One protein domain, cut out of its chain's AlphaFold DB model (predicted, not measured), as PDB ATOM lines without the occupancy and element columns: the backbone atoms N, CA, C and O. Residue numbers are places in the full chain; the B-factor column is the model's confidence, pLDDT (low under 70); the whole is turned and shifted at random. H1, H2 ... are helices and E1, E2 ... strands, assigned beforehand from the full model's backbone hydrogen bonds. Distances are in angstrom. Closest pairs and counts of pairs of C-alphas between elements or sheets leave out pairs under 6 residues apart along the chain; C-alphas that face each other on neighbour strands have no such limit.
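AT A GLANCE: This is residues 21 to 161 of the 162 residues of an uncharacterized protein of Prevotella aff. ruminicola Tc2-24 (UniProt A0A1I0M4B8). A twisted sheet of six strands forms the middle layer, with the long helix H3 over its E4, E5 and E6 part on one face and the shorter H2 over its E1 and E2 end on the other. The small helix H1 sits beside H2 and only grazes the sheet. The printed part has 141 residues, with named elements in the order H1 H2 E1 E2 E3 E4 E5 E6 H3; the sheet runs E1 - E2 - E3 - E4 - E5 - E6, all antiparallel. The class is mixed, helices and strands, and the whole is compact, with a radius of gyration of the C-alphas of 15.4 A and spans of 47 by 34 by 26 A.

HOW THE PARTS SIT: H1, residues 21 to 25, touches H2, residues 37 to 48; their closest C-alphas, of Lys 25 and Arg 40, are 6.2 A apart. The strands E1, residues 53 to 56, E2, 62 to 68, E3, 72 to 76, E4, 81 to 94, E5, 97 to 108, and E6, 114 to 121, form a meander, each strand the antiparallel neighbour of the one before. H2 is on this sheet over E1 at a height of 6.3 A, with the C-alphas of Phe 46 and Ala 53 closest at 4.9 A; it runs along the strands, at 14 degrees to E1 on the local plane. Backbone pairs within hydrogen-bond range are N 55 and O 63 at 2.9 A for E1 and E2, N 76 and O 64 at 2.8 A for E2 and E3, N 75 and O 83 at 2.8 A for E3 and E4, N 102 and O 86 at 2.8 A for E4 and E5, and N 103 and O 119 at 2.8 A for E5 and E6. E4 bends by 96 degrees at residue 91. H3, residues 137 to 159, is on the opposite face from H2, over E5 and E6 at a height of 9.6 A, and runs along the strands, at 21 degrees to E5 on the local plane. Its closest C-alphas to E6 are those of Ile 151 and Gly 114, 5.5 A apart. H2 and H3 are apart. Every O i to N i+4 pair is within hydrogen-bond range in H1 and H2, and 17 of 19 are in H3.

IN THESE COORDINATES: H1 begins at C-alpha 21, (296.718, 179.538, 190.517). H2 is 17.0 A long from first to last C-alpha, E4 31.2 A, E5 32.3 A and E6 23.0 A. H3, 33.0 A long with a kink of 27 degrees near residue 148, ends at C-alpha 159, (280.468, 177.177, 161.184).

THE WHOLE: The two C-alphas farthest apart, of Asp 95 and Lys 161, are 49.3 A apart. The printed part has no cut. The links H1 to H2 and E6 to H3 are long, and the other links are tight. The mean pLDDT of the printed part is 90.5, and residues 110 to 112 and 153 to 161 are under 70.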
ATOM      1  N   THR A  21     295.810 178.403 190.719       97.06
ATOM      2  CA  THR A  21     296.718 179.538 190.517       97.06
ATOM      3  C   THR A  21     298.055 179.305 191.220       97.06
ATOM      4  O   THR A  21     299.103 179.490 190.602       97.06
ATOM      5  N   ASP A  22     298.039 178.829 192.470       96.19
ATOM      6  CA  ASP A  22     299.259 178.522 193.235       96.19
ATOM      7  C   ASP A  22     300.093 177.441 192.536       96.19
ATOM      8  O   ASP A  22     301.315 177.540 192.424       96.19
ATOM      9  N   VAL A  23     299.411 176.423 192.010       97.56
ATOM     10  CA  VAL A  23     300.031 175.281 191.336       97.56
ATOM     11  C   VAL A  23     300.591 175.672 189.967       97.56
ATOM     12  O   VAL A  23     301.704 175.280 189.610       97.56
ATOM     13  N   PHE A  24     299.854 176.477 189.202       97.88
ATOM     14  CA  PHE A  24     300.231 176.905 187.857       97.88
ATOM     15  C   PHE A  24     301.437 177.850 187.860       97.88
ATOM     16  O   PHE A  24     302.332 177.693 187.027       97.88
ATOM     17  N   LYS A  25     301.525 178.769 188.836       96.69
ATOM     18  CA  LYS A  25     302.704 179.639 189.025       96.69
ATOM     19  C   LYS A  25     303.993 178.824 189.174       96.69
ATOM     20  O   LYS A  25     305.033 179.218 188.649       96.69
ATOM     21  N   LEU A  26     303.909 177.668 189.834       96.75
ATOM     22  CA  LEU A  26     305.035 176.775 190.112       96.75
ATOM     23  C   LEU A  26     305.269 175.700 189.037       96.75
ATOM     24  O   LEU A  26     306.188 174.894 189.185       96.75
ATOM     25  N   MET A  27     304.482 175.678 187.955       97.88
ATOM     26  CA  MET A  27     304.685 174.731 186.853       97.88
ATOM     27  C   MET A  27     306.084 174.884 186.255       97.88
ATOM     28  O   MET A  27     306.442 175.997 185.889       97.88
ATOM     29  N   PRO A  28     306.887 173.818 186.105       97.25
ATOM     30  CA  PRO A  28     308.142 173.896 185.369       97.25
ATOM     31  C   PRO A  28     307.909 174.111 183.870       97.25
ATOM     32  O   PRO A  28     307.013 173.506 183.281       97.25
ATOM     33  N   ASP A  29     308.784 174.880 183.219       95.44
ATOM     34  CA  ASP A  29     308.713 175.132 181.769       95.44
ATOM     35  C   ASP A  29     308.800 173.828 180.949       95.44
ATOM     36  O   ASP A  29     308.239 173.734 179.862       95.44
ATOM     37  N   SER A  30     309.422 172.771 181.487       94.06
ATOM     38  CA  SER A  30     309.487 171.453 180.840       94.06
ATOM     39  C   SER A  30     308.126 170.770 180.670       94.06
ATOM     40  O   SER A  30     308.002 169.892 179.820       94.06
ATOM     41  N   ILE A  31     307.118 171.130 181.472       95.06
ATOM     42  CA  ILE A  31     305.757 170.587 181.340       95.06
ATOM     43  C   ILE A  31     305.053 171.189 180.123       95.06
ATOM     44  O   ILE A  31     304.308 170.497 179.432       95.06
ATOM     45  N   MET A  32     305.301 172.472 179.852       92.88
ATOM     46  CA  MET A  32     304.693 173.213 178.752       92.88
ATOM     47  C   MET A  32     305.722 174.179 178.142       92.88
ATOM     48  O   MET A  32     305.671 175.374 178.431       92.88
ATOM     49  N   PRO A  33     306.629 173.704 177.263       91.50
ATOM     50  CA  PRO A  33     307.758 174.503 176.761       91.50
ATOM     51  C   PRO A  33     307.371 175.784 176.005       91.50
ATOM     52  O   PRO A  33     308.196 176.667 175.792       91.50
ATOM     53  N   TYR A  34     306.106 175.893 175.601       89.38
ATOM     54  CA  TYR A  34     305.519 177.075 174.978       89.38
ATOM     55  C   TYR A  34     305.433 178.266 175.942       89.38
ATOM     56  O   TYR A  34     305.469 179.413 175.492       89.38
ATOM     57  N   LEU A  35     305.304 178.012 177.246       95.12
ATOM     58  CA  LEU A  35     305.080 179.029 178.267       95.12
ATOM     59  C   LEU A  35     306.269 179.102 179.219       95.12
ATOM     60  O   LEU A  35     306.543 178.161 179.961       95.12
ATOM     61  N   SER A  36     306.914 180.266 179.253       96.31
ATOM     62  CA  SER A  36     307.876 180.593 180.308       96.31
ATOM     63  C   SER A  36     307.172 180.882 181.634       96.31
ATOM     64  O   SER A  36     305.968 181.159 181.665       96.31
ATOM     65  N   VAL A  37     307.937 180.904 182.725       96.81
ATOM     66  CA  VAL A  37     307.450 181.383 184.030       96.81
ATOM     67  C   VAL A  37     306.808 182.766 183.952       96.81
ATOM     68  O   VAL A  37     305.714 182.950 184.475       96.81
ATOM     69  N   ASN A  38     307.411 183.695 183.210       97.00
ATOM     70  CA  ASN A  38     306.870 185.042 183.051       97.00
ATOM     71  C   ASN A  38     305.522 185.011 182.330       97.00
ATOM     72  O   ASN A  38     304.580 185.629 182.796       97.00
ATOM     73  N   ASN A  39     305.381 184.200 181.274       97.25
ATOM     74  CA  ASN A  39     304.095 184.064 180.586       97.25
ATOM     75  C   ASN A  39     302.980 183.567 181.521       97.25
ATOM     76  O   ASN A  39     301.838 183.995 181.394       97.25
ATOM     77  N   ARG A  40     303.296 182.659 182.454       97.62
ATOM     78  CA  ARG A  40     302.313 182.159 183.428       97.62
ATOM     79  C   ARG A  40     301.912 183.222 184.439       97.62
ATOM     80  O   ARG A  40     300.736 183.300 184.773       97.62
ATOM     81  N   LEU A  41     302.873 184.013 184.913       97.56
ATOM     82  CA  LEU A  41     302.616 185.127 185.826       97.56
ATOM     83  C   LEU A  41     301.789 186.217 185.138       97.56
ATOM     84  O   LEU A  41     300.744 186.592 185.659       97.56
ATOM     85  N   ASP A  42     302.171 186.605 183.919       97.81
ATOM     86  CA  ASP A  42     301.465 187.613 183.124       97.81
ATOM     87  C   ASP A  42     299.998 187.227 182.884       97.81
ATOM     88  O   ASP A  42     299.107 188.061 183.023       97.81
ATOM     89  N   PHE A  43     299.708 185.955 182.573       97.62
ATOM     90  CA  PHE A  43     298.322 185.503 182.412       97.62
ATOM     91  C   PHE A  43     297.461 185.762 183.651       97.62
ATOM     92  O   PHE A  43     296.309 186.182 183.526       97.62
ATOM     93  N   ILE A  44     298.011 185.477 184.830       95.88
ATOM     94  CA  ILE A  44     297.302 185.608 186.102       95.88
ATOM     95  C   ILE A  44     297.072 187.087 186.394       95.88
ATOM     96  O   ILE A  44     295.933 187.484 186.632       95.88
ATOM     97  N   ASP A  45     298.118 187.904 186.269       96.06
ATOM     98  CA  ASP A  45     298.051 189.344 186.515       96.06
ATOM     99  C   ASP A  45     297.050 190.029 185.569       96.06
ATOM    100  O   ASP A  45     296.274 190.897 185.983       96.06
ATOM    101  N   PHE A  46     297.011 189.617 184.297       95.69
ATOM    102  CA  PHE A  46     296.072 190.156 183.316       95.69
ATOM    103  C   PHE A  46     294.622 189.778 183.623       95.69
ATOM    104  O   PHE A  46     293.766 190.667 183.603       95.69
ATOM    105  N   LEU A  47     294.330 188.512 183.947       89.81
ATOM    106  CA  LEU A  47     292.968 188.097 184.304       89.81
ATOM    107  C   LEU A  47     292.487 188.735 185.609       89.81
ATOM    108  O   LEU A  47     291.349 189.199 185.667       89.81
ATOM    109  N   GLU A  48     293.339 188.798 186.636       89.12
ATOM    110  CA  GLU A  48     293.008 189.448 187.912       89.12
ATOM    111  C   GLU A  48     292.740 190.952 187.730       89.12
ATOM    112  O   GLU A  48     291.887 191.522 188.410       89.12
ATOM    113  N   SER A  49     293.398 191.578 186.751       92.81
ATOM    114  CA  SER A  49     293.174 192.977 186.367       92.81
ATOM    115  C   SER A  49     291.971 193.186 185.433       92.81
ATOM    116  O   SER A  49     291.720 194.312 185.002       92.81
ATOM    117  N   GLY A  50     291.233 192.127 185.075       89.94
ATOM    118  CA  GLY A  50     290.109 192.192 184.134       89.94
ATOM    119  C   GLY A  50     290.518 192.506 182.689       89.94
ATOM    120  O   GLY A  50     289.681 192.925 181.886       89.94
ATOM    121  N   MET A  51     291.797 192.337 182.353       93.62
ATOM    122  CA  MET A  51     292.331 192.537 181.010       93.62
ATOM    123  C   MET A  51     292.270 191.243 180.201       93.62
ATOM    124  O   MET A  51     292.172 190.137 180.736       93.62
ATOM    125  N   LYS A  52     292.377 191.379 178.876       94.69
ATOM    126  CA  LYS A  52     292.564 190.222 178.006       94.69
ATOM    127  C   LYS A  52     293.927 189.594 178.305       94.69
ATOM    128  O   LYS A  52     294.957 190.231 178.096       94.69
ATOM    129  N   ALA A  53     293.929 188.360 178.796       96.81
ATOM    130  CA  ALA A  53     295.141 187.682 179.225       96.81
ATOM    131  C   ALA A  53     295.851 187.010 178.048       96.81
ATOM    132  O   ALA A  53     295.793 185.794 177.882       96.81
ATOM    133  N   GLU A  54     296.502 187.820 177.216       97.38
ATOM    134  CA  GLU A  54     297.301 187.378 176.074       97.38
ATOM    135  C   GLU A  54     298.795 187.554 176.334       97.38
ATOM    136  O   GLU A  54     299.242 188.604 176.785       97.38
ATOM    137  N   VAL A  55     299.586 186.546 175.973       97.00
ATOM    138  CA  VAL A  55     301.048 186.587 176.083       97.00
ATOM    139  C   VAL A  55     301.695 186.112 174.790       97.00
ATOM    140  O   VAL A  55     301.160 185.264 174.068       97.00
ATOM    141  N   ARG A  56     302.895 186.626 174.509       96.75
ATOM    142  CA  ARG A  56     303.744 186.099 173.439       96.75
ATOM    143  C   ARG A  56     304.479 184.858 173.940       96.75
ATOM    144  O   ARG A  56     305.269 184.945 174.879       96.75
ATOM    145  N   ASN A  57     304.207 183.716 173.317       93.94
ATOM    146  CA  ASN A  57     304.776 182.428 173.703       93.94
ATOM    147  C   ASN A  57     306.195 182.226 173.141       93.94
ATOM    148  O   ASN A  57     306.655 182.971 172.270       93.94
ATOM    149  N   GLN A  58     306.888 181.192 173.626       93.12
ATOM    150  CA  GLN A  58     308.284 180.912 173.258       93.12
ATOM    151  C   GLN A  58     308.478 180.530 171.779       93.12
ATOM    152  O   GLN A  58     309.592 180.605 171.269       93.12
ATOM    153  N   LEU A  59     307.405 180.171 171.064       89.56
ATOM    154  CA  LEU A  59     307.444 179.888 169.625       89.56
ATOM    155  C   LEU A  59     307.096 181.111 168.759       89.56
ATOM    156  O   LEU A  59     306.979 180.994 167.541       89.56
ATOM    157  N   GLY A  60     306.922 182.288 169.368       90.56
ATOM    158  CA  GLY A  60     306.649 183.547 168.672       90.56
ATOM    159  C   GLY A  60     305.176 183.802 168.337       90.56
ATOM    160  O   GLY A  60     304.875 184.841 167.742       90.56
ATOM    161  N   GLY A  61     304.268 182.902 168.728       93.69
ATOM    162  CA  GLY A  61     302.818 183.069 168.599       93.69
ATOM    163  C   GLY A  61     302.178 183.760 169.808       93.69
ATOM    164  O   GLY A  61     302.854 184.081 170.787       93.69
ATOM    165  N   ILE A  62     300.862 183.968 169.739       96.56
ATOM    166  CA  ILE A  62     300.051 184.478 170.854       96.56
ATOM    167  C   ILE A  62     299.299 183.321 171.502       96.56
ATOM    168  O   ILE A  62     298.701 182.500 170.804       96.56
ATOM    169  N   SER A  63     299.326 183.285 172.828       97.19
ATOM    170  CA  SER A  63     298.515 182.391 173.648       97.19
ATOM    171  C   SER A  63     297.613 183.222 174.555       97.19
ATOM    172  O   SER A  63     298.028 184.281 175.022       97.19
ATOM    173  N   GLU A  64     296.393 182.751 174.802       97.12
ATOM    174  CA  GLU A  64     295.359 183.467 175.556       97.12
ATOM    175  C   GLU A  64     294.820 182.587 176.688       97.12
ATOM    176  O   GLU A  64     294.343 181.479 176.431       97.12
ATOM    177  N   MET A  65     294.856 183.069 177.932       97.25
ATOM    178  CA  MET A  65     294.142 182.434 179.039       97.25
ATOM    179  C   MET A  65     292.693 182.923 179.039       97.25
ATOM    180  O   MET A  65     292.410 184.091 179.293       97.25
ATOM    181  N   THR A  66     291.765 182.019 178.737       94.88
ATOM    182  CA  THR A  66     290.349 182.353 178.521       94.88
ATOM    183  C   THR A  66     289.492 182.160 179.766       94.88
ATOM    184  O   THR A  66     288.369 182.652 179.820       94.88
ATOM    185  N   ALA A  67     289.975 181.389 180.742       94.81
ATOM    186  CA  ALA A  67     289.281 181.159 182.001       94.81
ATOM    187  C   ALA A  67     290.273 180.811 183.112       94.81
ATOM    188  O   ALA A  67     291.235 180.077 182.882       94.81
ATOM    189  N   LEU A  68     289.977 181.294 184.318       96.19
ATOM    190  CA  LEU A  68     290.652 180.940 185.560       96.19
ATOM    191  C   LEU A  68     289.607 180.907 186.680       96.19
ATOM    192  O   LEU A  68     288.859 181.864 186.874       96.19
ATOM    193  N   THR A  69     289.532 179.788 187.389       95.62
ATOM    194  CA  THR A  69     288.714 179.590 188.591       95.62
ATOM    195  C   THR A  69     289.609 179.136 189.740       95.62
ATOM    196  O   THR A  69     290.819 179.013 189.588       95.62
ATOM    197  N   GLU A  70     289.025 178.847 190.903       96.12
ATOM    198  CA  GLU A  70     289.784 178.322 192.042       96.12
ATOM    199  C   GLU A  70     290.465 176.972 191.743       96.12
ATOM    200  O   GLU A  70     291.540 176.681 192.263       96.12
ATOM    201  N   ASP A  71     289.859 176.137 190.900       97.44
ATOM    202  CA  ASP A  71     290.279 174.754 190.672       97.44
ATOM    203  C   ASP A  71     290.497 174.405 189.194       97.44
ATOM    204  O   ASP A  71     290.759 173.249 188.866       97.44
ATOM    205  N   SER A  72     290.380 175.372 188.285       97.94
ATOM    206  CA  SER A  72     290.594 175.135 186.862       97.94
ATOM    207  C   SER A  72     291.095 176.353 186.107       97.94
ATOM    208  O   SER A  72     290.853 177.489 186.502       97.94
ATOM    209  N   LEU A  73     291.764 176.106 184.987       97.88
ATOM    210  CA  LEU A  73     292.122 177.132 184.017       97.88
ATOM    211  C   LEU A  73     292.004 176.590 182.594       97.88
ATOM    212  O   LEU A  73     292.104 175.379 182.373       97.88
ATOM    213  N   SER A  74     291.826 177.498 181.639       97.44
ATOM    214  CA  SER A  74     291.761 177.202 180.208       97.44
ATOM    215  C   SER A  74     292.644 178.171 179.435       97.44
ATOM    216  O   SER A  74     292.548 179.386 179.613       97.44
ATOM    217  N   ILE A  75     293.473 177.637 178.541       96.75
ATOM    218  CA  ILE A  75     294.388 178.402 177.696       96.75
ATOM    219  C   ILE A  75     294.197 177.970 176.245       96.75
ATOM    220  O   ILE A  75     294.351 176.797 175.896       96.75
ATOM    221  N   LYS A  76     293.920 178.934 175.373       94.94
ATOM    222  CA  LYS A  76     294.102 178.776 173.934       94.94
ATOM    223  C   LYS A  76     295.582 179.010 173.628       94.94
ATOM    224  O   LYS A  76     296.045 180.148 173.624       94.94
ATOM    225  N   MET A  77     296.339 177.939 173.395       94.12
ATOM    226  CA  MET A  77     297.778 178.048 173.117       94.12
ATOM    227  C   MET A  77     298.032 178.639 171.734       94.12
ATOM    228  O   MET A  77     298.923 179.468 171.568       94.12
ATOM    229  N   ASN A  78     297.250 178.198 170.753       91.06
ATOM    230  CA  ASN A  78     297.161 178.739 169.401       91.06
ATOM    231  C   ASN A  78     295.832 178.260 168.780       91.06
ATOM    232  O   ASN A  78     294.965 177.743 169.484       91.06
ATOM    233  N   ASP A  79     295.641 178.428 167.471       87.12
ATOM    234  CA  ASP A  79     294.402 178.007 166.799       87.12
ATOM    235  C   ASP A  79     294.189 176.484 166.744       87.12
ATOM    236  O   ASP A  79     293.053 176.037 166.585       87.12
ATOM    237  N   ALA A  80     295.258 175.700 166.896       89.12
ATOM    238  CA  ALA A  80     295.250 174.242 166.813       89.12
ATOM    239  C   ALA A  80     295.352 173.543 168.179       89.12
ATOM    240  O   ALA A  80     295.120 172.342 168.254       89.12
ATOM    241  N   LEU A  81     295.709 174.247 169.256       92.19
ATOM    242  CA  LEU A  81     295.919 173.650 170.575       92.19
ATOM    243  C   LEU A  81     295.199 174.442 171.662       92.19
ATOM    244  O   LEU A  81     295.497 175.615 171.913       92.19
ATOM    245  N   LYS A  82     294.312 173.745 172.369       94.62
ATOM    246  CA  LYS A  82     293.716 174.198 173.623       94.62
ATOM    247  C   LYS A  82     294.203 173.327 174.775       94.62
ATOM    248  O   LYS A  82     294.301 172.109 174.639       94.62
ATOM    249  N   VAL A  83     294.485 173.958 175.908       97.06
ATOM    250  CA  VAL A  83     294.895 173.282 177.136       97.06
ATOM    251  C   VAL A  83     293.964 173.673 178.268       97.06
ATOM    252  O   VAL A  83     293.765 174.857 178.529       97.06
ATOM    253  N   ASP A  84     293.444 172.677 178.968       98.19
ATOM    254  CA  ASP A  84     292.677 172.853 180.195       98.19
ATOM    255  C   ASP A  84     293.404 172.149 181.341       98.19
ATOM    256  O   ASP A  84     293.949 171.056 181.168       98.19
ATOM    257  N   MET A  85     293.424 172.768 182.521       98.44
ATOM    258  CA  MET A  85     293.987 172.160 183.726       98.44
ATOM    259  C   MET A  85     292.954 172.156 184.841       98.44
ATOM    260  O   MET A  85     292.264 173.152 185.044       98.44
ATOM    261  N   LEU A  86     292.860 171.041 185.563       98.44
ATOM    262  CA  LEU A  86     291.941 170.847 186.682       98.44
ATOM    263  C   LEU A  86     292.720 170.414 187.923       98.44
ATOM    264  O   LEU A  86     293.420 169.405 187.878       98.44
ATOM    265  N   LEU A  87     292.552 171.126 189.032       98.06
ATOM    266  CA  LEU A  87     293.015 170.710 190.351       98.06
ATOM    267  C   LEU A  87     291.889 169.930 191.036       98.06
ATOM    268  O   LEU A  87     290.826 170.475 191.322       98.06
ATOM    269  N   MET A  88     292.108 168.645 191.299       96.44
ATOM    270  CA  MET A  88     291.103 167.776 191.916       96.44
ATOM    271  C   MET A  88     291.618 167.204 193.225       96.44
ATOM    272  O   MET A  88     292.735 166.697 193.282       96.44
ATOM    273  N   ARG A  89     290.787 167.235 194.267       95.00
ATOM    274  CA  ARG A  89     291.034 166.498 195.511       95.00
ATOM    275  C   ARG A  89     290.517 165.072 195.368       95.00
ATOM    276  O   ARG A  89     289.384 164.882 194.950       95.00
ATOM    277  N   LEU A  90     291.338 164.092 195.718       92.44
ATOM    278  CA  LEU A  90     290.932 162.692 195.749       92.44
ATOM    279  C   LEU A  90     290.095 162.428 197.002       92.44
ATOM    280  O   LEU A  90     290.446 162.906 198.083       92.44
ATOM    281  N   ASP A  91     289.019 161.659 196.850       91.50
ATOM    282  CA  ASP A  91     288.209 161.203 197.987       91.50
ATOM    283  C   ASP A  91     289.010 160.221 198.851       91.50
ATOM    284  O   ASP A  91     288.992 160.287 200.079       91.50
ATOM    285  N   GLU A  92     289.783 159.360 198.185       88.81
ATOM    286  CA  GLU A  92     290.697 158.406 198.800       88.81
ATOM    287  C   GLU A  92     292.140 158.734 198.379       88.81
ATOM    288  O   GLU A  92     292.467 158.658 197.188       88.81
ATOM    289  N   PRO A  93     293.018 159.125 199.324       88.44
ATOM    290  CA  PRO A  93     294.420 159.385 199.020       88.44
ATOM    291  C   PRO A  93     295.141 158.141 198.493       88.44
ATOM    292  O   PRO A  93     294.913 157.026 198.961       88.44
ATOM    293  N   VAL A  94     296.078 158.346 197.568       87.75
ATOM    294  CA  VAL A  94     296.982 157.295 197.077       87.75
ATOM    295  C   VAL A  94     298.389 157.616 197.566       87.75
ATOM    296  O   VAL A  94     298.985 158.604 197.140       87.75
ATOM    297  N   ASP A  95     298.922 156.789 198.464       87.31
ATOM    298  CA  ASP A  95     300.141 157.068 199.232       87.31
ATOM    299  C   ASP A  95     300.043 158.414 199.982       87.31
ATOM    300  O   ASP A  95     299.280 158.547 200.937       87.31
ATOM    301  N   THR A  96     300.796 159.426 199.547       86.62
ATOM    302  CA  THR A  96     300.790 160.790 200.098       86.62
ATOM    303  C   THR A  96     300.021 161.781 199.217       86.62
ATOM    304  O   THR A  96     299.981 162.971 199.520       86.62
ATOM    305  N   ILE A  97     299.434 161.318 198.112       90.00
ATOM    306  CA  ILE A  97     298.769 162.153 197.111       90.00
ATOM    307  C   ILE A  97     297.294 162.283 197.488       90.00
ATOM    308  O   ILE A  97     296.537 161.317 197.419       90.00
ATOM    309  N   ASN A  98     296.878 163.492 197.864       92.94
ATOM    310  CA  ASN A  98     295.482 163.834 198.163       92.94
ATOM    311  C   ASN A  98     294.859 164.773 197.115       92.94
ATOM    312  O   ASN A  98     293.650 165.003 197.120       92.94
ATOM    313  N   GLN A  99     295.681 165.326 196.229       94.62
ATOM    314  CA  GLN A  99     295.296 166.226 195.158       94.62
ATOM    315  C   GLN A  99     296.105 165.899 193.912       94.62
ATOM    316  O   GLN A  99     297.249 165.455 193.994       94.62
ATOM    317  N   ILE A 100     295.500 166.136 192.760       96.62
ATOM    318  CA  ILE A 100     296.106 165.915 191.454       96.62
ATOM    319  C   ILE A 100     295.824 167.103 190.543       96.62
ATOM    320  O   ILE A 100     294.806 167.783 190.681       96.62
ATOM    321  N   VAL A 101     296.695 167.289 189.562       98.06
ATOM    322  CA  VAL A 101     296.485 168.186 188.431       98.06
ATOM    323  C   VAL A 101     296.220 167.332 187.202       98.06
ATOM    324  O   VAL A 101     297.070 166.541 186.790       98.06
ATOM    325  N   VAL A 102     295.044 167.480 186.606       97.81
ATOM    326  CA  VAL A 102     294.710 166.865 185.321       97.81
ATOM    327  C   VAL A 102     294.944 167.899 184.232       97.81
ATOM    328  O   VAL A 102     294.293 168.938 184.231       97.81
ATOM    329  N   VAL A 103     295.855 167.612 183.308       97.88
ATOM    330  CA  VAL A 103     296.146 168.439 182.134       97.88
ATOM    331  C   VAL A 103     295.527 167.771 180.915       97.88
ATOM    332  O   VAL A 103     295.862 166.629 180.592       97.88
ATOM    333  N   ILE A 104     294.628 168.482 180.246       97.50
ATOM    334  CA  ILE A 104     293.930 168.036 179.044       97.50
ATOM    335  C   ILE A 104     294.438 168.886 177.885       97.50
ATOM    336  O   ILE A 104     294.169 170.083 177.827       97.50
ATOM    337  N   GLU A 105     295.165 168.274 176.958       96.12
ATOM    338  CA  GLU A 105     295.609 168.930 175.727       96.12
ATOM    339  C   GLU A 105     294.720 168.461 174.591       96.12
ATOM    340  O   GLU A 105     294.688 167.271 174.288       96.12
ATOM    341  N   THR A 106     293.990 169.385 173.977       95.00
ATOM    342  CA  THR A 106     293.135 169.097 172.827       95.00
ATOM    343  C   THR A 106     293.750 169.706 171.580       95.00
ATOM    344  O   THR A 106     293.807 170.931 171.445       95.00
ATOM    345  N   PHE A 107     294.221 168.834 170.694       91.50
ATOM    346  CA  PHE A 107     294.728 169.189 169.378       91.50
ATOM    347  C   PHE A 107     293.586 169.142 168.373       91.50
ATOM    348  O   PHE A 107     292.853 168.160 168.303       91.50
ATOM    349  N   MET A 108     293.461 170.197 167.582       82.94
ATOM    350  CA  MET A 108     292.471 170.327 166.523       82.94
ATOM    351  C   MET A 108     293.202 170.339 165.185       82.94
ATOM    352  O   MET A 108     294.138 171.120 164.995       82.94
ATOM    353  N   THR A 109     292.783 169.483 164.256       74.31
ATOM    354  CA  THR A 109     293.323 169.477 162.888       74.31
ATOM    355  C   THR A 109     292.448 170.300 161.946       74.31
ATOM    356  O   THR A 109     292.972 171.013 161.092       74.31
ATOM    357  N   ASP A 110     291.121 170.242 162.120       63.91
ATOM    358  CA  ASP A 110     290.107 170.965 161.341       63.91
ATOM    359  C   ASP A 110     288.776 171.116 162.124       63.91
ATOM    360  O   ASP A 110     288.739 170.901 163.333       63.91
ATOM    361  N   SER A 111     287.681 171.509 161.446       58.84
ATOM    362  CA  SER A 111     286.347 171.759 162.043       58.84
ATOM    363  C   SER A 111     285.521 170.553 162.398       58.84
ATOM    364  O   SER A 111     284.321 170.703 162.616       58.84
ATOM    365  N   ILE A 112     286.109 169.369 162.354       58.22
ATOM    366  CA  ILE A 112     285.373 168.128 162.554       58.22
ATOM    367  C   ILE A 112     286.191 167.172 163.425       58.22
ATOM    368  O   ILE A 112     285.606 166.411 164.198       58.22
ATOM    369  N   TYR A 113     287.524 167.244 163.360       72.62
ATOM    370  CA  TYR A 113     288.417 166.312 164.032       72.62
ATOM    371  C   TYR A 113     289.333 167.006 165.044       72.62
ATOM    372  O   TYR A 113     290.134 167.892 164.729       72.62
ATOM    373  N   GLY A 114     289.225 166.537 166.285       83.00
ATOM    374  CA  GLY A 114     290.117 166.882 167.376       83.00
ATOM    375  C   GLY A 114     290.415 165.662 168.234       83.00
ATOM    376  O   GLY A 114     289.583 164.764 168.374       83.00
ATOM    377  N   GLU A 115     291.607 165.635 168.813       90.19
ATOM    378  CA  GLU A 115     292.045 164.592 169.730       90.19
ATOM    379  C   GLU A 115     292.488 165.222 171.047       90.19
ATOM    380  O   GLU A 115     293.271 166.174 171.072       90.19
ATOM    381  N   SER A 116     291.991 164.677 172.159       93.12
ATOM    382  CA  SER A 116     292.410 165.090 173.497       93.12
ATOM    383  C   SER A 116     293.296 164.036 174.142       93.12
ATOM    384  O   SER A 116     292.852 162.902 174.358       93.12
ATOM    385  N   SER A 117     294.492 164.447 174.554       94.12
ATOM    386  CA  SER A 117     295.339 163.692 175.471       94.12
ATOM    387  C   SER A 117     295.122 164.169 176.910       94.12
ATOM    388  O   SER A 117     294.861 165.348 177.158       94.12
ATOM    389  N   VAL A 118     295.198 163.243 177.868       95.31
ATOM    390  CA  VAL A 118     295.044 163.540 179.298       95.31
ATOM    391  C   VAL A 118     296.285 163.058 180.031       95.31
ATOM    392  O   VAL A 118     296.664 161.891 179.924       95.31
ATOM    393  N   ARG A 119     296.906 163.951 180.797       96.38
ATOM    394  CA  ARG A 119     298.053 163.650 181.658       96.38
ATOM    395  C   ARG A 119     297.734 164.072 183.082       96.38
ATOM    396  O   ARG A 119     297.100 165.099 183.297       96.38
ATOM    397  N   ILE A 120     298.167 163.272 184.048       96.44
ATOM    398  CA  ILE A 120     297.910 163.520 185.465       96.44
ATOM    399  C   ILE A 120     299.243 163.759 186.168       96.44
ATOM    400  O   ILE A 120     300.213 163.031 185.941       96.44
ATOM    401  N   TYR A 121     299.273 164.772 187.023       97.19
ATOM    402  CA  TYR A 121     300.428 165.167 187.814       97.19
ATOM    403  C   TYR A 121     300.043 165.349 189.282       97.19
ATOM    404  O   TYR A 121     298.867 165.517 189.611       97.19
ATOM    405  N   THR A 122     301.032 165.349 190.169       96.25
ATOM    406  CA  THR A 122     300.883 165.960 191.497       96.25
ATOM    407  C   THR A 122     300.912 167.496 191.377       96.25
ATOM    408  O   THR A 122     301.346 168.011 190.341       96.25
ATOM    409  N   PRO A 123     300.490 168.253 192.408       96.06
ATOM    410  CA  PRO A 123     300.654 169.712 192.448       96.06
ATOM    411  C   PRO A 123     302.114 170.184 192.318       96.06
ATOM    412  O   PRO A 123     302.379 171.280 191.841       96.06
ATOM    413  N   GLU A 124     303.078 169.335 192.673       96.31
ATOM    414  CA  GLU A 124     304.521 169.553 192.496       96.31
ATOM    415  C   GLU A 124     305.019 169.130 191.103       96.31
ATOM    416  O   GLU A 124     306.222 168.997 190.878       96.31
ATOM    417  N   TRP A 125     304.099 168.893 190.164       97.00
ATOM    418  CA  TRP A 125     304.369 168.573 188.762       97.00
ATOM    419  C   TRP A 125     305.101 167.250 188.522       97.00
ATOM    420  O   TRP A 125     305.739 167.049 187.487       97.00
ATOM    421  N   GLN A 126     304.951 166.290 189.439       95.38
ATOM    422  CA  GLN A 126     305.427 164.924 189.228       95.38
ATOM    423  C   GLN A 126     304.399 164.126 188.423       95.38
ATOM    424  O   GLN A 126     303.242 164.013 188.820       95.38
ATOM    425  N   CYS A 127     304.811 163.566 187.284       94.94
ATOM    426  CA  CYS A 127     303.907 162.825 186.404       94.94
ATOM    427  C   CYS A 127     303.474 161.482 187.014       94.94
ATOM    428  O   CYS A 127     304.299 160.699 187.490       94.94
ATOM    429  N   ILE A 128     302.179 161.181 186.926       93.44
ATOM    430  CA  ILE A 128     301.573 159.945 187.421       93.44
ATOM    431  C   ILE A 128     301.241 159.046 186.222       93.44
ATOM    432  O   ILE A 128     300.211 159.205 185.576       93.44
ATOM    433  N   THR A 129     302.123 158.091 185.909       82.69
ATOM    434  CA  THR A 129     302.017 157.266 184.683       82.69
ATOM    435  C   THR A 129     301.548 155.829 184.908       82.69
ATOM    436  O   THR A 129     300.939 155.240 184.021       82.69
ATOM    437  N   LYS A 130     301.843 155.232 186.069       73.69
ATOM    438  CA  LYS A 130     301.637 153.789 186.323       73.69
ATOM    439  C   LYS A 130     300.676 153.477 187.467       73.69
ATOM    440  O   LYS A 130     300.451 152.311 187.776       73.69
ATOM    441  N   ARG A 131     300.145 154.501 188.133       75.12
ATOM    442  CA  ARG A 131     299.296 154.337 189.318       75.12
ATOM    443  C   ARG A 131     297.837 154.477 188.919       75.12
ATOM    444  O   ARG A 131     297.484 155.402 188.190       75.12
ATOM    445  N   HIS A 132     296.995 153.574 189.413       82.25
ATOM    446  CA  HIS A 132     295.557 153.773 189.337       82.25
ATOM    447  C   HIS A 132     295.188 154.940 190.251       82.25
ATOM    448  O   HIS A 132     295.408 154.870 191.457       82.25
ATOM    449  N   ILE A 133     294.659 156.014 189.669       87.06
ATOM    450  CA  ILE A 133     294.122 157.137 190.430       87.06
ATOM    451  C   ILE A 133     292.609 156.938 190.555       87.06
ATOM    452  O   ILE A 133     291.924 156.889 189.523       87.06
ATOM    453  N   PRO A 134     292.078 156.789 191.785       90.31
ATOM    454  CA  PRO A 134     290.669 156.512 192.020       90.31
ATOM    455  C   PRO A 134     289.852 157.797 191.852       90.31
ATOM    456  O   PRO A 134     289.377 158.389 192.814       90.31
ATOM    457  N   LEU A 135     289.692 158.249 190.606       92.44
ATOM    458  CA  LEU A 135     288.757 159.329 190.307       92.44
ATOM    459  C   LEU A 135     287.337 158.842 190.574       92.44
ATOM    460  O   LEU A 135     286.943 157.782 190.063       92.44
ATOM    461  N   ASN A 136     286.565 159.634 191.309       94.19
ATOM    462  CA  ASN A 136     285.144 159.380 191.486       94.19
ATOM    463  C   ASN A 136     284.374 159.638 190.174       94.19
ATOM    464  O   ASN A 136     284.926 160.098 189.166       94.19
ATOM    465  N   GLN A 137     283.085 159.304 190.157       95.50
ATOM    466  CA  GLN A 137     282.271 159.427 188.949       95.50
ATOM    467  C   GLN A 137     282.167 160.878 188.454       95.50
ATOM    468  O   GLN A 137     282.274 161.114 187.252       95.50
ATOM    469  N   GLU A 138     281.994 161.844 189.356       96.06
ATOM    470  CA  GLU A 138     281.870 163.262 189.005       96.06
ATOM    471  C   GLU A 138     283.162 163.800 188.382       96.06
ATOM    472  O   GLU A 138     283.131 164.463 187.346       96.06
ATOM    473  N   GLN A 139     284.313 163.449 188.952       96.12
ATOM    474  CA  GLN A 139     285.631 163.815 188.439       96.12
ATOM    475  C   GLN A 139     285.856 163.263 187.035       96.12
ATOM    476  O   GLN A 139     286.250 164.005 186.135       96.12
ATOM    477  N   ARG A 140     285.541 161.979 186.813       96.00
ATOM    478  CA  ARG A 140     285.626 161.364 185.478       96.00
ATOM    479  C   ARG A 140     284.713 162.072 184.487       96.00
ATOM    480  O   ARG A 140     285.147 162.416 183.392       96.00
ATOM    481  N   GLN A 141     283.469 162.338 184.880       96.81
ATOM    482  CA  GLN A 141     282.515 163.054 184.039       96.81
ATOM    483  C   GLN A 141     282.969 164.482 183.736       96.81
ATOM    484  O   GLN A 141     282.761 164.951 182.621       96.81
ATOM    485  N   ARG A 142     283.600 165.178 184.687       96.62
ATOM    486  CA  ARG A 142     284.154 166.518 184.470       96.62
ATOM    487  C   ARG A 142     285.274 166.492 183.432       96.62
ATOM    488  O   ARG A 142     285.236 167.309 182.516       96.62
ATOM    489  N   VAL A 143     286.217 165.550 183.534       96.31
ATOM    490  CA  VAL A 143     287.291 165.378 182.534       96.31
ATOM    491  C   VAL A 143     286.697 165.087 181.155       96.31
ATOM    492  O   VAL A 143     286.995 165.799 180.198       96.31
ATOM    493  N   GLU A 144     285.808 164.099 181.052       94.94
ATOM    494  CA  GLU A 144     285.199 163.712 179.773       94.94
ATOM    495  C   GLU A 144     284.344 164.828 179.166       94.94
ATOM    496  O   GLU A 144     284.393 165.066 177.959       94.94
ATOM    497  N   ARG A 145     283.617 165.588 179.993       94.56
ATOM    498  CA  ARG A 145     282.856 166.752 179.533       94.56
ATOM    499  C   ARG A 145     283.765 167.772 178.856       94.56
ATOM    500  O   ARG A 145     283.396 168.266 177.798       94.56
ATOM    501  N   ILE A 146     284.923 168.086 179.436       93.75
ATOM    502  CA  ILE A 146     285.855 169.056 178.844       93.75
ATOM    503  C   ILE A 146     286.425 168.530 177.528       93.75
ATOM    504  O   ILE A 146     286.424 169.266 176.542       93.75
ATOM    505  N   ARG A 147     286.827 167.253 177.477       92.06
ATOM    506  CA  ARG A 147     287.309 166.618 176.236       92.06
ATOM    507  C   ARG A 147     286.291 166.771 175.105       92.06
ATOM    508  O   ARG A 147     286.625 167.266 174.034       92.06
ATOM    509  N   LEU A 148     285.032 166.422 175.372       88.81
ATOM    510  CA  LEU A 148     283.958 166.529 174.387       88.81
ATOM    511  C   LEU A 148     283.641 167.985 174.030       88.81
ATOM    512  O   LEU A 148     283.501 168.311 172.857       88.81
ATOM    513  N   GLN A 149     283.552 168.877 175.019       87.62
ATOM    514  CA  GLN A 149     283.245 170.291 174.783       87.62
ATOM    515  C   GLN A 149     284.303 170.985 173.932       87.62
ATOM    516  O   GLN A 149     283.944 171.811 173.098       87.62
ATOM    517  N   ASN A 150     285.581 170.662 174.128       86.25
ATOM    518  CA  ASN A 150     286.663 171.249 173.347       86.25
ATOM    519  C   ASN A 150     286.568 170.879 171.867       86.25
ATOM    520  O   ASN A 150     286.801 171.737 171.022       86.25
ATOM    521  N   ILE A 151     286.172 169.641 171.567       81.62
ATOM    522  CA  ILE A 151     285.988 169.172 170.190       81.62
ATOM    523  C   ILE A 151     284.701 169.763 169.591       81.62
ATOM    524  O   ILE A 151     284.711 170.257 168.471       81.62
ATOM    525  N   LEU A 152     283.593 169.772 170.342       76.94
ATOM    526  CA  LEU A 152     282.284 170.200 169.831       76.94
ATOM    527  C   LEU A 152     282.155 171.720 169.644       76.94
ATOM    528  O   LEU A 152     281.672 172.161 168.605       76.94
ATOM    529  N   LYS A 153     282.588 172.537 170.619       67.25
ATOM    530  CA  LYS A 153     282.443 174.006 170.546       67.25
ATOM    531  C   LYS A 153     283.271 174.627 169.424       67.25
ATOM    532  O   LYS A 153     282.867 175.625 168.839       67.25
ATOM    533  N   TRP A 154     284.413 174.025 169.097       59.69
ATOM    534  CA  TRP A 154     285.241 174.486 167.984       59.69
ATOM    535  C   TRP A 154     284.491 174.384 166.648       59.69
ATOM    536  O   TRP A 154     284.591 175.285 165.813       59.69
ATOM    537  N   ASN A 155     283.692 173.325 166.468       57.19
ATOM    538  CA  ASN A 155     282.889 173.121 165.263       57.19
ATOM    539  C   ASN A 155     281.850 174.243 165.100       57.19
ATOM    540  O   ASN A 155     281.693 174.782 164.006       57.19
ATOM    541  N   GLU A 156     281.193 174.646 166.190       59.34
ATOM    542  CA  GLU A 156     280.205 175.733 166.190       59.34
ATOM    543  C   GLU A 156     280.839 177.096 165.865       59.34
ATOM    544  O   GLU A 156     280.347 177.820 164.998       59.34
ATOM    545  N   ASP A 157     281.969 177.431 166.496       62.44
ATOM    546  CA  ASP A 157     282.657 178.714 166.293       62.44
ATOM    547  C   ASP A 157     283.165 178.908 164.856       62.44
ATOM    548  O   ASP A 157     283.293 180.044 164.388       62.44
ATOM    549  N   LYS A 158     283.483 177.817 164.151       57.28
ATOM    550  CA  LYS A 158     283.917 177.852 162.748       57.28
ATOM    551  C   LYS A 158     282.756 177.884 161.764       57.28
ATOM    552  O   LYS A 158     282.838 178.652 160.810       57.28
ATOM    553  N   LEU A 159     281.684 177.127 162.009       57.50
ATOM    554  CA  LEU A 159     280.468 177.177 161.184       57.50
ATOM    555  C   LEU A 159     279.810 178.561 161.225       57.50
ATOM    556  O   LEU A 159     279.330 179.045 160.209       57.50
ATOM    557  N   ASN A 160     279.853 179.239 162.372       58.47
ATOM    558  CA  ASN A 160     279.289 180.582 162.520       58.47
ATOM    559  C   ASN A 160     280.173 181.701 161.928       58.47
ATOM    560  O   ASN A 160     279.771 182.864 161.936       58.47
ATOM    561  N   LYS A 161     281.384 181.377 161.454       57.56
ATOM    562  CA  LYS A 161     282.334 182.322 160.836       57.56
ATOM    563  C   LYS A 161     282.494 182.130 159.317       57.56
ATOM    564  O   LYS A 161     283.334 182.820 158.738       57.56
TER     565      LYS A 161